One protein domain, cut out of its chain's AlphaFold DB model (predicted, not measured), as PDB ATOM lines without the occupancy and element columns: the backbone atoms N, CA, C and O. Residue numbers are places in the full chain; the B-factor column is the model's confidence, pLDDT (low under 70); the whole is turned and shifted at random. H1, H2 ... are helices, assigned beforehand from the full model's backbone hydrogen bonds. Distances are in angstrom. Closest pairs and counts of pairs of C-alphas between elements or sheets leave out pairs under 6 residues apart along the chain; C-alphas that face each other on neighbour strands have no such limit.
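What this domain is: This is residues 953 to 1042 and 1151 to 1159 of the 1266 residues of an uncharacterized protein of Fusarium oxysporum f. sp. cubense (UniProt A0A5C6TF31). What does one see first? One long helix, H1, has its first residues, 953 to 959, sticking out free, while four shorter helices wrap round its later part in an open arc, H5, H2, H3 and H4 in turn. H2 folds back on H1 as a hairpin, and H3 packs on H2. What is it made of? The printed part has 99 residues with five named helices, H1 to H5 in order along the chain, and no named strand; the class is all helix. How large is it? It is compact, with a radius of gyration of the C-alphas of 14.2 A, yet elongated, spanning 50 by 29 by 23 A.

Where its parts are: Where is the longest helix? H1, residues 953 to 983, runs 43.9 A from C-alpha 953 at (9.961, 32.015, -61.766) to C-alpha 983 at (28.855, -4.123, -45.445). Where are the others? H2 is residues 989 to 998, 14.2 A long; H3 is residues 1009 to 1022, 20.1 A; H4 is residues 1029 to 1042, 20.0 A. H5, residues 1152 to 1159, is 10.1 A long and ends with C-alpha 1159 at (32.621, 5.541, -38.653).

How they stand to each other: What touches H1? With residues 974 to 982 alone it touches H2, at a shallow tilt of 22 degrees, opposite ways; the closest C-alphas, of Met 981 and Val 989, are 6.1 A apart. With residues 973 to 981 alone it touches H5, closest at the C-alphas of Ala 977 and Leu 1155, 6.7 A. H1 and H3 only just touch, with 3 pairs of C-alphas within 8 A, the closest those of Cys 971 and Tyr 1011, 6.7 A. How do the shorter helices meet? H2 and H3 touch at a steep tilt of 53 degrees, with the C-alphas of Ala 990 and Ala 1022 closest at 4.3 A. H2 touches H5, closest at the C-alphas of Ile 992 and Leu 1159, 5.5 A. H4, with residues 1031 to 1035 alone, touches H3, closest at the C-alphas of Tyr 1017 and Asp 1031, 6.9 A. What is less near? H4 is close to H1 but not clearly touching, with the C-alphas of Ile 975 and Tyr 1035 closest at 6.7 A; H2 and H4 are apart. Are the backbones in order? In H1, H2, H3 and H5 every O i to N i+4 pair is within hydrogen-bond range; in H4, 9 of 10 are.

The domain as a whole: How far does it reach? The two C-alphas farthest apart, those of Lys 953 and Gly 986, are 50.9 A apart. Where is the cut? Residues 1043 to 1150 are not printed, and C-alphas 1042 and 1151 are 17.8 A apart across it. Where is confidence low? Of the printed part, with a mean pLDDT of 75.5, 22 residues are under 70, among them 953 to 966.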
ATOM      1  N   LYS A 953       9.863  33.440 -61.393       50.59
ATOM      2  CA  LYS A 953       9.961  32.015 -61.766       50.59
ATOM      3  C   LYS A 953      11.408  31.541 -61.845       50.59
ATOM      4  O   LYS A 953      11.685  30.427 -61.409       50.59
ATOM      5  N   ALA A 954      12.314  32.365 -62.371       50.38
ATOM      6  CA  ALA A 954      13.741  32.067 -62.356       50.38
ATOM      7  C   ALA A 954      14.263  31.983 -60.914       50.38
ATOM      8  O   ALA A 954      14.919  31.007 -60.569       50.38
ATOM      9  N   TYR A 955      13.879  32.920 -60.043       56.12
ATOM     10  CA  TYR A 955      14.222  32.897 -58.619       56.12
ATOM     11  C   TYR A 955      13.656  31.667 -57.892       56.12
ATOM     12  O   TYR A 955      14.394  30.964 -57.208       56.12
ATOM     13  N   ASN A 956      12.380  31.333 -58.099       51.81
ATOM     14  CA  ASN A 956      11.735  30.159 -57.507       51.81
ATOM     15  C   ASN A 956      12.340  28.850 -58.025       51.81
ATOM     16  O   ASN A 956      12.475  27.898 -57.263       51.81
ATOM     17  N   MET A 957      12.740  28.797 -59.301       47.00
ATOM     18  CA  MET A 957      13.471  27.660 -59.863       47.00
ATOM     19  C   MET A 957      14.871  27.550 -59.248       47.00
ATOM     20  O   MET A 957      15.275  26.460 -58.857       47.00
ATOM     21  N   VAL A 958      15.588  28.666 -59.094       56.31
ATOM     22  CA  VAL A 958      16.905  28.717 -58.439       56.31
ATOM     23  C   VAL A 958      16.805  28.285 -56.974       56.31
ATOM     24  O   VAL A 958      17.590  27.450 -56.528       56.31
ATOM     25  N   HIS A 959      15.804  28.767 -56.239       61.88
ATOM     26  CA  HIS A 959      15.543  28.385 -54.853       61.88
ATOM     27  C   HIS A 959      15.136  26.906 -54.738       61.88
ATOM     28  O   HIS A 959      15.715  26.163 -53.949       61.88
ATOM     29  N   PHE A 960      14.242  26.423 -55.609       57.47
ATOM     30  CA  PHE A 960      13.897  25.001 -55.719       57.47
ATOM     31  C   PHE A 960      15.133  24.134 -55.978       57.47
ATOM     32  O   PHE A 960      15.277  23.062 -55.382       57.47
ATOM     33  N   CYS A 961      16.016  24.577 -56.878       53.41
ATOM     34  CA  CYS A 961      17.269  23.901 -57.174       53.41
ATOM     35  C   CYS A 961      18.172  23.883 -55.939       53.41
ATOM     36  O   CYS A 961      18.621  22.804 -55.570       53.41
ATOM     37  N   LYS A 962      18.354  25.015 -55.245       62.62
ATOM     38  CA  LYS A 962      19.146  25.110 -54.009       62.62
ATOM     39  C   LYS A 962      18.667  24.122 -52.937       62.62
ATOM     40  O   LYS A 962      19.470  23.341 -52.436       62.62
ATOM     41  N   LEU A 963      17.363  24.073 -52.657       63.31
ATOM     42  CA  LEU A 963      16.790  23.156 -51.660       63.31
ATOM     43  C   LEU A 963      16.941  21.678 -52.046       63.31
ATOM     44  O   LEU A 963      17.240  20.830 -51.208       63.31
ATOM     45  N   ARG A 964      16.780  21.353 -53.335       62.69
ATOM     46  CA  ARG A 964      17.022  19.995 -53.849       62.69
ATOM     47  C   ARG A 964      18.488  19.580 -53.683       62.69
ATOM     48  O   ARG A 964      18.753  18.403 -53.458       62.69
ATOM     49  N   ASN A 965      19.420  20.513 -53.842       62.94
ATOM     50  CA  ASN A 965      20.853  20.235 -53.808       62.94
ATOM     51  C   ASN A 965      21.332  19.909 -52.391       62.94
ATOM     52  O   ASN A 965      21.974  18.880 -52.213       62.94
ATOM     53  N   ILE A 966      20.899  20.691 -51.395       66.94
ATOM     54  CA  ILE A 966      21.141  20.424 -49.963       66.94
ATOM     55  C   ILE A 966      20.677  19.008 -49.599       66.94
ATOM     56  O   ILE A 966      21.385  18.224 -48.976       66.94
ATOM     57  N   GLN A 967      19.486  18.629 -50.064       71.50
ATOM     58  CA  GLN A 967      18.976  17.288 -49.825       71.50
ATOM     59  C   GLN A 967      19.845  16.189 -50.465       71.50
ATOM     60  O   GLN A 967      20.020  15.123 -49.872       71.50
ATOM     61  N   LEU A 968      20.338  16.400 -51.689       69.69
ATOM     62  CA  LEU A 968      21.148  15.408 -52.405       69.69
ATOM     63  C   LEU A 968      22.504  15.178 -51.732       69.69
ATOM     64  O   LEU A 968      22.946  14.032 -51.686       69.69
ATOM     65  N   GLU A 969      23.103  16.228 -51.176       71.00
ATOM     66  CA  GLU A 969      24.339  16.162 -50.395       71.00
ATOM     67  C   GLU A 969      24.169  15.261 -49.165       71.00
ATOM     68  O   GLU A 969      24.852  14.245 -49.041       71.00
ATOM     69  N   HIS A 970      23.156  15.520 -48.331       75.50
ATOM     70  CA  HIS A 970      22.883  14.671 -47.171       75.50
ATOM     71  C   HIS A 970      22.524  13.231 -47.567       75.50
ATOM     72  O   HIS A 970      22.981  12.284 -46.933       75.50
ATOM     73  N   CYS A 971      21.752  13.026 -48.644       74.81
ATOM     74  CA  CYS A 971      21.445  11.677 -49.139       74.81
ATOM     75  C   CYS A 971      22.711  10.899 -49.536       74.81
ATOM     76  O   CYS A 971      22.772   9.694 -49.296       74.81
ATOM     77  N   ARG A 972      23.699  11.566 -50.148       75.12
ATOM     78  CA  ARG A 972      24.978  10.962 -50.538       75.12
ATOM     79  C   ARG A 972      25.762  10.517 -49.306       75.12
ATOM     80  O   ARG A 972      26.137   9.352 -49.233       75.12
ATOM     81  N   THR A 973      25.913  11.396 -48.320       75.38
ATOM     82  CA  THR A 973      26.607  11.104 -47.056       75.38
ATOM     83  C   THR A 973      25.950   9.958 -46.292       75.38
ATOM     84  O   THR A 973      26.631   9.025 -45.870       75.38
ATOM     85  N   ILE A 974      24.616   9.970 -46.192       80.06
ATOM     86  CA  ILE A 974      23.842   8.900 -45.553       80.06
ATOM     87  C   ILE A 974      24.087   7.555 -46.245       80.06
ATOM     88  O   ILE A 974      24.332   6.554 -45.579       80.06
ATOM     89  N   ILE A 975      24.025   7.515 -47.578       79.94
ATOM     90  CA  ILE A 975      24.179   6.271 -48.341       79.94
ATOM     91  C   ILE A 975      25.604   5.731 -48.246       79.94
ATOM     92  O   ILE A 975      25.764   4.529 -48.063       79.94
ATOM     93  N   THR A 976      26.623   6.587 -48.318       77.94
ATOM     94  CA  THR A 976      28.022   6.156 -48.185       77.94
ATOM     95  C   THR A 976      28.330   5.653 -46.772       77.94
ATOM     96  O   THR A 976      29.011   4.638 -46.618       77.94
ATOM     97  N   ALA A 977      27.784   6.299 -45.739       79.69
ATOM     98  CA  ALA A 977      27.904   5.816 -44.367       79.69
ATOM     99  C   ALA A 977      27.160   4.484 -44.165       79.69
ATOM    100  O   ALA A 977      27.716   3.571 -43.561       79.69
ATOM    101  N   PHE A 978      25.952   4.327 -44.725       80.94
ATOM    102  CA  PHE A 978      25.230   3.050 -44.703       80.94
ATOM    103  C   PHE A 978      25.976   1.942 -45.437       80.94
ATOM    104  O   PHE A 978      26.032   0.827 -44.929       80.94
ATOM    105  N   GLU A 979      26.565   2.236 -46.595       78.19
ATOM    106  CA  GLU A 979      27.371   1.276 -47.344       78.19
ATOM    107  C   GLU A 979      28.537   0.776 -46.485       78.19
ATOM    108  O   GLU A 979      28.658  -0.425 -46.276       78.19
ATOM    109  N   ARG A 980      29.349   1.665 -45.902       78.81
ATOM    110  CA  ARG A 980      30.491   1.248 -45.068       78.81
ATOM    111  C   ARG A 980      30.046   0.538 -43.782       78.81
ATOM    112  O   ARG A 980      30.608  -0.499 -43.448       78.81
ATOM    113  N   MET A 981      29.004   1.041 -43.117       80.56
ATOM    114  CA  MET A 981      28.485   0.495 -41.856       80.56
ATOM    115  C   MET A 981      27.833  -0.886 -42.006       80.56
ATOM    116  O   MET A 981      27.991  -1.728 -41.131       80.56
ATOM    117  N   LEU A 982      27.065  -1.121 -43.076       74.88
ATOM    118  CA  LEU A 982      26.247  -2.333 -43.235       74.88
ATOM    119  C   LEU A 982      26.933  -3.439 -44.046       74.88
ATOM    120  O   LEU A 982      26.345  -4.510 -44.224       74.88
ATOM    121  N   THR A 983      28.131  -3.179 -44.575       69.38
ATOM    122  CA  THR A 983      28.855  -4.123 -45.445       69.38
ATOM    123  C   THR A 983      30.248  -4.492 -44.943       69.38
ATOM    124  O   THR A 983      30.862  -5.394 -45.504       69.38
ATOM    125  N   THR A 984      30.726  -3.851 -43.871       75.69
ATOM    126  CA  THR A 984      32.007  -4.169 -43.225       75.69
ATOM    127  C   THR A 984      31.763  -4.966 -41.944       75.69
ATOM    128  O   THR A 984      31.050  -4.505 -41.050       75.69
ATOM    129  N   ASP A 985      32.362  -6.151 -41.836       68.38
ATOM    130  CA  ASP A 985      32.225  -7.005 -40.654       68.38
ATOM    131  C   ASP A 985      32.904  -6.381 -39.419       68.38
ATOM    132  O   ASP A 985      33.999  -5.826 -39.502       68.38
ATOM    133  N   GLY A 986      32.260  -6.485 -38.251       68.19
ATOM    134  CA  GLY A 986      32.823  -6.042 -36.966       68.19
ATOM    135  C   GLY A 986      32.610  -4.565 -36.604       68.19
ATOM    136  O   GLY A 986      33.148  -4.116 -35.593       68.19
ATOM    137  N   MET A 987      31.824  -3.807 -37.376       79.31
ATOM    138  CA  MET A 987      31.481  -2.418 -37.042       79.31
ATOM    139  C   MET A 987      30.349  -2.316 -36.004       79.31
ATOM    140  O   MET A 987      29.362  -3.048 -36.064       79.31
ATOM    141  N   ASP A 988      30.447  -1.348 -35.086       83.31
ATOM    142  CA  ASP A 988      29.367  -1.019 -34.145       83.31
ATOM    143  C   ASP A 988      28.275  -0.189 -34.842       83.31
ATOM    144  O   ASP A 988      28.292   1.044 -34.858       83.31
ATOM    145  N   VAL A 989      27.321  -0.898 -35.451       83.00
ATOM    146  CA  VAL A 989      26.210  -0.320 -36.223       83.00
ATOM    147  C   VAL A 989      25.384   0.670 -35.396       83.00
ATOM    148  O   VAL A 989      24.974   1.701 -35.926       83.00
ATOM    149  N   ALA A 990      25.150   0.400 -34.108       83.50
ATOM    150  CA  ALA A 990      24.336   1.275 -33.266       83.50
ATOM    151  C   ALA A 990      25.068   2.591 -32.970       83.50
ATOM    152  O   ALA A 990      24.485   3.669 -33.116       83.50
ATOM    153  N   ALA A 991      26.360   2.519 -32.637       82.25
ATOM    154  CA  ALA A 991      27.164   3.706 -32.370       82.25
ATOM    155  C   ALA A 991      27.399   4.559 -33.629       82.25
ATOM    156  O   ALA A 991      27.328   5.787 -33.560       82.25
ATOM    157  N   ILE A 992      27.637   3.935 -34.787       85.00
ATOM    158  CA  ILE A 992      27.818   4.642 -36.067       85.00
ATOM    159  C   ILE A 992      26.509   5.299 -36.515       85.00
ATOM    160  O   ILE A 992      26.510   6.469 -36.898       85.00
ATOM    161  N   ALA A 993      25.384   4.582 -36.428       84.00
ATOM    162  CA  ALA A 993      24.073   5.123 -36.777       84.00
ATOM    163  C   ALA A 993      23.678   6.301 -35.872       84.00
ATOM    164  O   ALA A 993      23.155   7.293 -36.376       84.00
ATOM    165  N   GLY A 994      23.974   6.222 -34.569       82.88
ATOM    166  CA  GLY A 994      23.772   7.326 -33.627       82.88
ATOM    167  C   GLY A 994      24.598   8.560 -33.993       82.88
ATOM    168  O   GLY A 994      24.042   9.640 -34.173       82.88
ATOM    169  N   ARG A 995      25.906   8.392 -34.239       85.75
ATOM    170  CA  ARG A 995      26.782   9.498 -34.667       85.75
ATOM    171  C   ARG A 995      26.335  10.128 -35.984       85.75
ATOM    172  O   ARG A 995      26.361  11.349 -36.112       85.75
ATOM    173  N   LEU A 996      25.918   9.327 -36.964       83.12
ATOM    174  CA  LEU A 996      25.405   9.841 -38.236       83.12
ATOM    175  C   LEU A 996      24.082  10.599 -38.043       83.12
ATOM    176  O   LEU A 996      23.861  11.611 -38.703       83.12
ATOM    177  N   GLN A 997      23.218  10.131 -37.137       83.44
ATOM    178  CA  GLN A 997      21.946  10.780 -36.825       83.44
ATOM    179  C   GLN A 997      22.148  12.140 -36.149       83.44
ATOM    180  O   GLN A 997      21.440  13.085 -36.490       83.44
ATOM    181  N   ASP A 998      23.122  12.252 -35.247       81.19
ATOM    182  CA  ASP A 998      23.409  13.492 -34.516       81.19
ATOM    183  C   ASP A 998      24.022  14.586 -35.404       81.19
ATOM    184  O   ASP A 998      23.907  15.772 -35.102       81.19
ATOM    185  N   ASN A 999      24.666  14.202 -36.512       76.50
ATOM    186  CA  ASN A 999      25.375  15.128 -37.398       76.50
ATOM    187  C   ASN A 999      24.623  15.457 -38.702       76.50
ATOM    188  O   ASN A 999      25.154  16.182 -39.543       76.50
ATOM    189  N   ILE A1000      23.404  14.944 -38.901       80.81
ATOM    190  CA  ILE A1000      22.598  15.194 -40.106       80.81
ATOM    191  C   ILE A1000      21.231  15.783 -39.724       80.81
ATOM    192  O   ILE A1000      20.613  15.304 -38.774       80.81
ATOM    193  N   PRO A1001      20.706  16.784 -40.462       78.50
ATOM    194  CA  PRO A1001      19.418  17.397 -40.140       78.50
ATOM    195  C   PRO A1001      18.270  16.380 -40.092       78.50
ATOM    196  O   PRO A1001      18.047  15.626 -41.045       78.50
ATOM    197  N   SER A1002      17.491  16.394 -39.009       73.81
ATOM    198  CA  SER A1002      16.306  15.537 -38.849       73.81
ATOM    199  C   SER A1002      15.207  15.854 -39.869       73.81
ATOM    200  O   SER A1002      14.513  14.946 -40.328       73.81
ATOM    201  N   GLU A1003      15.098  17.121 -40.276       76.12
ATOM    202  CA  GLU A1003      14.187  17.610 -41.308       76.12
ATOM    203  C   GLU A1003      14.898  18.600 -42.237       76.12
ATOM    204  O   GLU A1003      15.809  19.321 -41.837       76.12
ATOM    205  N   LEU A1004      14.460  18.639 -43.495       75.06
ATOM    206  CA  LEU A1004      14.913  19.610 -44.490       75.06
ATOM    207  C   LEU A1004      13.720  20.454 -44.932       75.06
ATOM    208  O   LEU A1004      12.611  19.929 -45.052       75.06
ATOM    209  N   GLU A1005      13.964  21.722 -45.273       66.75
ATOM    210  CA  GLU A1005      12.951  22.648 -45.816       66.75
ATOM    211  C   GLU A1005      12.183  22.035 -46.998       66.75
ATOM    212  O   GLU A1005      10.979  22.234 -47.162       66.75
ATOM    213  N   LYS A1006      12.869  21.187 -47.772       66.00
ATOM    214  CA  LYS A1006      12.247  20.283 -48.728       66.00
ATOM    215  C   LYS A1006      12.839  18.884 -48.615       66.00
ATOM    216  O   LYS A1006      13.993  18.659 -48.967       66.00
ATOM    217  N   GLN A1007      12.019  17.925 -48.194       70.88
ATOM    218  CA  GLN A1007      12.405  16.519 -48.065       70.88
ATOM    219  C   GLN A1007      11.613  15.617 -49.018       70.88
ATOM    220  O   GLN A1007      10.411  15.775 -49.228       70.88
ATOM    221  N   THR A1008      12.284  14.622 -49.598       71.50
ATOM    222  CA  THR A1008      11.610  13.540 -50.330       71.50
ATOM    223  C   THR A1008      11.197  12.450 -49.356       71.50
ATOM    224  O   THR A1008      11.857  12.216 -48.347       71.50
ATOM    225  N   LYS A1009      10.173  11.675 -49.733       74.06
ATOM    226  CA  LYS A1009       9.787  10.448 -49.017       74.06
ATOM    227  C   LYS A1009      10.969   9.489 -48.794       74.06
ATOM    228  O   LYS A1009      10.940   8.723 -47.838       74.06
ATOM    229  N   GLY A1010      11.982   9.523 -49.668       71.50
ATOM    230  CA  GLY A1010      13.225   8.768 -49.509       71.50
ATOM    231  C   GLY A1010      14.023   9.235 -48.295       71.50
ATOM    232  O   GLY A1010      14.281   8.427 -47.418       71.50
ATOM    233  N   TYR A1011      14.322  10.532 -48.189       77.75
ATOM    234  CA  TYR A1011      15.071  11.099 -47.058       77.75
ATOM    235  C   TYR A1011      14.405  10.827 -45.705       77.75
ATOM    236  O   TYR A1011      15.044  10.318 -44.792       77.75
ATOM    237  N   THR A1012      13.090  11.042 -45.608       80.31
ATOM    238  CA  THR A1012      12.329  10.763 -44.380       80.31
ATOM    239  C   THR A1012      12.389   9.285 -43.979       80.31
ATOM    240  O   THR A1012      12.480   8.957 -42.797       80.31
ATOM    241  N   ARG A1013      12.351   8.365 -44.955       80.62
ATOM    242  CA  ARG A1013      12.550   6.931 -44.691       80.62
ATOM    243  C   ARG A1013      13.981   6.646 -44.251       80.62
ATOM    244  O   ARG A1013      14.159   5.860 -43.327       80.62
ATOM    245  N   MET A1014      14.962   7.327 -44.850       81.06
ATOM    246  CA  MET A1014      16.361   7.127 -44.504       81.06
ATOM    247  C   MET A1014      16.671   7.519 -43.058       81.06
ATOM    248  O   MET A1014      17.286   6.740 -42.336       81.06
ATOM    249  N   MET A1015      16.163   8.671 -42.611       84.38
ATOM    250  CA  MET A1015      16.296   9.118 -41.220       84.38
ATOM    251  C   MET A1015      15.564   8.195 -40.239       84.38
ATOM    252  O   MET A1015      16.057   7.916 -39.147       84.38
ATOM    253  N   ARG A1016      14.399   7.660 -40.629       85.19
ATOM    254  CA  ARG A1016      13.647   6.714 -39.792       85.19
ATOM    255  C   ARG A1016      14.404   5.406 -39.572       85.19
ATOM    256  O   ARG A1016      14.402   4.898 -38.452       85.19
ATOM    257  N   TYR A1017      15.010   4.853 -40.621       86.75
ATOM    258  CA  TYR A1017      15.796   3.626 -40.503       86.75
ATOM    259  C   TYR A1017      17.113   3.872 -39.766       86.75
ATOM    260  O   TYR A1017      17.484   3.066 -38.917       86.75
ATOM    261  N   LEU A1018      17.745   5.031 -39.978       85.00
ATOM    262  CA  LEU A1018      18.907   5.450 -39.197       85.00
ATOM    263  C   LEU A1018      18.606   5.461 -37.691       85.00
ATOM    264  O   LEU A1018      19.308   4.818 -36.919       85.00
ATOM    265  N   GLY A1019      17.490   6.075 -37.283       85.25
ATOM    266  CA  GLY A1019      17.052   6.072 -35.884       85.25
ATOM    267  C   GLY A1019      16.567   4.710 -35.364       85.25
ATOM    268  O   GLY A1019      16.463   4.501 -34.155       85.25
ATOM    269  N   HIS A1020      16.225   3.761 -36.240       86.81
ATOM    270  CA  HIS A1020      15.972   2.368 -35.845       86.81
ATOM    271  C   HIS A1020      17.285   1.652 -35.513       86.81
ATOM    272  O   HIS A1020      17.383   1.036 -34.454       86.81
ATOM    273  N   LEU A1021      18.305   1.802 -36.361       86.31
ATOM    274  CA  LEU A1021      19.629   1.205 -36.164       86.31
ATOM    275  C   LEU A1021      20.372   1.819 -34.965       86.31
ATOM    276  O   LEU A1021      20.931   1.080 -34.162       86.31
ATOM    277  N   ALA A1022      20.281   3.139 -34.766       86.25
ATOM    278  CA  ALA A1022      20.886   3.840 -33.626       86.25
ATOM    279  C   ALA A1022      20.384   3.335 -32.258       86.25
ATOM    280  O   ALA A1022      21.101   3.381 -31.265       86.25
ATOM    281  N   ARG A1023      19.155   2.801 -32.198       88.31
ATOM    282  CA  ARG A1023      18.562   2.209 -30.984       88.31
ATOM    283  C   ARG A1023      18.878   0.717 -30.809       88.31
ATOM    284  O   ARG A1023      18.221   0.049 -30.018       88.31
ATOM    285  N   GLY A1024      19.843   0.185 -31.563       81.25
ATOM    286  CA  GLY A1024      20.205  -1.236 -31.545       81.25
ATOM    287  C   GLY A1024      19.227  -2.135 -32.308       81.25
ATOM    288  O   GLY A1024      19.189  -3.343 -32.087       81.25
ATOM    289  N   GLY A1025      18.400  -1.561 -33.185       82.62
ATOM    290  CA  GLY A1025      17.473  -2.323 -34.012       82.62
ATOM    291  C   GLY A1025      18.195  -3.187 -35.050       82.62
ATOM    292  O   GLY A1025      19.189  -2.771 -35.634       82.62
ATOM    293  N   ALA A1026      17.667  -4.382 -35.330       81.44
ATOM    294  CA  ALA A1026      18.211  -5.252 -36.375       81.44
ATOM    295  C   ALA A1026      17.982  -4.686 -37.791       81.44
ATOM    296  O   ALA A1026      17.003  -3.973 -38.034       81.44
ATOM    297  N   ARG A1027      18.858  -5.061 -38.729       83.56
ATOM    298  CA  ARG A1027      18.773  -4.741 -40.163       83.56
ATOM    299  C   ARG A1027      17.442  -5.208 -40.779       83.56
ATOM    300  O   ARG A1027      16.931  -6.271 -40.424       83.56
ATOM    301  N   ARG A1028      16.867  -4.414 -41.693       84.31
ATOM    302  CA  ARG A1028      15.572  -4.677 -42.343       84.31
ATOM    303  C   ARG A1028      15.718  -4.742 -43.869       84.31
ATOM    304  O   ARG A1028      15.967  -3.707 -44.487       84.31
ATOM    305  N   PRO A1029      15.419  -5.894 -44.499       79.56
ATOM    306  CA  PRO A1029      15.557  -6.062 -45.950       79.56
ATOM    307  C   PRO A1029      14.750  -5.062 -46.797       79.56
ATOM    308  O   PRO A1029      15.160  -4.674 -47.888       79.56
ATOM    309  N   THR A1030      13.588  -4.621 -46.305       80.31
ATOM    310  CA  THR A1030      12.715  -3.661 -47.001       80.31
ATOM    311  C   THR A1030      13.281  -2.244 -47.016       80.31
ATOM    312  O   THR A1030      13.050  -1.512 -47.980       80.31
ATOM    313  N   ASP A1031      14.022  -1.867 -45.976       81.81
ATOM    314  CA  ASP A1031      14.716  -0.588 -45.890       81.81
ATOM    315  C   ASP A1031      16.008  -0.649 -46.721       81.81
ATOM    316  O   ASP A1031      16.209   0.228 -47.559       81.81
ATOM    317  N   ASP A1032      16.795  -1.729 -46.626       80.94
ATOM    318  CA  ASP A1032      18.000  -1.960 -47.450       80.94
ATOM    319  C   ASP A1032      17.705  -1.862 -48.955       80.94
ATOM    320  O   ASP A1032      18.442  -1.212 -49.702       80.94
ATOM    321  N   LEU A1033      16.560  -2.404 -49.392       81.81
ATOM    322  CA  LEU A1033      16.061  -2.273 -50.761       81.81
ATOM    323  C   LEU A1033      15.902  -0.812 -51.207       81.81
ATOM    324  O   LEU A1033      16.155  -0.481 -52.368       81.81
ATOM    325  N   VAL A1034      15.467   0.083 -50.318       78.75
ATOM    326  CA  VAL A1034      15.348   1.514 -50.630       78.75
ATOM    327  C   VAL A1034      16.732   2.116 -50.861       78.75
ATOM    328  O   VAL A1034      16.905   2.834 -51.845       78.75
ATOM    329  N   TYR A1035      17.720   1.789 -50.028       77.62
ATOM    330  CA  TYR A1035      19.088   2.302 -50.159       77.62
ATOM    331  C   TYR A1035      19.794   1.792 -51.408       77.62
ATOM    332  O   TYR A1035      20.310   2.609 -52.172       77.62
ATOM    333  N   GLY A1036      19.722   0.485 -51.676       79.25
ATOM    334  CA  GLY A1036      20.269  -0.104 -52.898       79.25
ATOM    335  C   GLY A1036      19.689   0.556 -54.153       79.25
ATOM    336  O   GLY A1036      20.428   0.932 -55.060       79.25
ATOM    337  N   ASN A1037      18.377   0.820 -54.174       81.44
ATOM    338  CA  ASN A1037      17.717   1.499 -55.295       81.44
ATOM    339  C   ASN A1037      18.083   2.986 -55.433       81.44
ATOM    340  O   ASN A1037      18.088   3.523 -56.543       81.44
ATOM    341  N   VAL A1038      18.334   3.698 -54.329       78.00
ATOM    342  CA  VAL A1038      18.801   5.093 -54.408       78.00
ATOM    343  C   VAL A1038      20.255   5.132 -54.871       78.00
ATOM    344  O   VAL A1038      20.580   5.971 -55.714       78.00
ATOM    345  N   TYR A1039      21.090   4.201 -54.400       80.56
ATOM    346  CA  TYR A1039      22.470   4.033 -54.839       80.56
ATOM    347  C   TYR A1039      22.540   3.801 -56.352       80.56
ATOM    348  O   TYR A1039      23.099   4.643 -57.052       80.56
ATOM    349  N   THR A1040      21.885   2.763 -56.893       79.75
ATOM    350  CA  THR A1040      21.906   2.476 -58.344       79.75
ATOM    351  C   THR A1040      21.405   3.656 -59.176       79.75
ATOM    352  O   THR A1040      21.955   3.975 -60.227       79.75
ATOM    353  N   LYS A1041      20.393   4.378 -58.683       75.69
ATOM    354  CA  LYS A1041      19.823   5.539 -59.373       75.69
ATOM    355  C   LYS A1041      20.726   6.780 -59.361       75.69
ATOM    356  O   LYS A1041      20.480   7.696 -60.147       75.69
ATOM    357  N   ARG A1042      21.703   6.894 -58.459       74.12
ATOM    358  CA  ARG A1042      22.424   8.163 -58.219       74.12
ATOM    359  C   ARG A1042      23.944   8.064 -58.291       74.12
ATOM    360  O   ARG A1042      24.561   9.073 -58.614       74.12
ATOM    361  N   ASP A1151      33.422  14.482 -47.860       66.56
ATOM    362  CA  ASP A1151      34.185  14.795 -46.658       66.56
ATOM    363  C   ASP A1151      34.557  13.472 -45.968       66.56
ATOM    364  O   ASP A1151      33.824  12.927 -45.140       66.56
ATOM    365  N   GLU A1152      35.669  12.889 -46.416       72.00
ATOM    366  CA  GLU A1152      36.195  11.625 -45.905       72.00
ATOM    367  C   GLU A1152      36.588  11.754 -44.428       72.00
ATOM    368  O   GLU A1152      36.467  10.775 -43.700       72.00
ATOM    369  N   GLN A1153      36.957  12.955 -43.958       69.38
ATOM    370  CA  GLN A1153      37.237  13.206 -42.541       69.38
ATOM    371  C   GLN A1153      35.954  13.125 -41.710       69.38
ATOM    372  O   GLN A1153      35.932  12.471 -40.668       69.38
ATOM    373  N   PHE A1154      34.861  13.722 -42.189       74.38
ATOM    374  CA  PHE A1154      33.546  13.599 -41.562       74.38
ATOM    375  C   PHE A1154      33.038  12.152 -41.571       74.38
ATOM    376  O   PHE A1154      32.531  11.658 -40.562       74.38
ATOM    377  N   LEU A1155      33.195  11.431 -42.685       74.94
ATOM    378  CA  LEU A1155      32.838  10.014 -42.753       74.94
ATOM    379  C   LEU A1155      33.670   9.161 -41.795       74.94
ATOM    380  O   LEU A1155      33.115   8.303 -41.113       74.94
ATOM    381  N   GLU A1156      34.978   9.384 -41.724       75.44
ATOM    382  CA  GLU A1156      35.863   8.681 -40.801       75.44
ATOM    383  C   GLU A1156      35.507   8.998 -39.344       75.44
ATOM    384  O   GLU A1156      35.437   8.080 -38.526       75.44
ATOM    385  N   GLN A1157      35.147  10.248 -39.031       77.88
ATOM    386  CA  GLN A1157      34.623  10.644 -37.723       77.88
ATOM    387  C   GLN A1157      33.321   9.903 -37.387       77.88
ATOM    388  O   GLN A1157      33.157   9.401 -36.274       77.88
ATOM    389  N   VAL A1158      32.385   9.797 -38.332       79.94
ATOM    390  CA  VAL A1158      31.131   9.058 -38.128       79.94
ATOM    391  C   VAL A1158      31.399   7.559 -37.926       79.94
ATOM    392  O   VAL A1158      30.805   6.936 -37.042       79.94
ATOM    393  N   LEU A1159      32.318   6.973 -38.694       79.62
ATOM    394  CA  LEU A1159      32.621   5.541 -38.653       79.62
ATOM    395  C   LEU A1159      33.444   5.139 -37.418       79.62
ATOM    396  O   LEU A1159      33.151   4.109 -36.814       79.62
TER     397      LEU A1159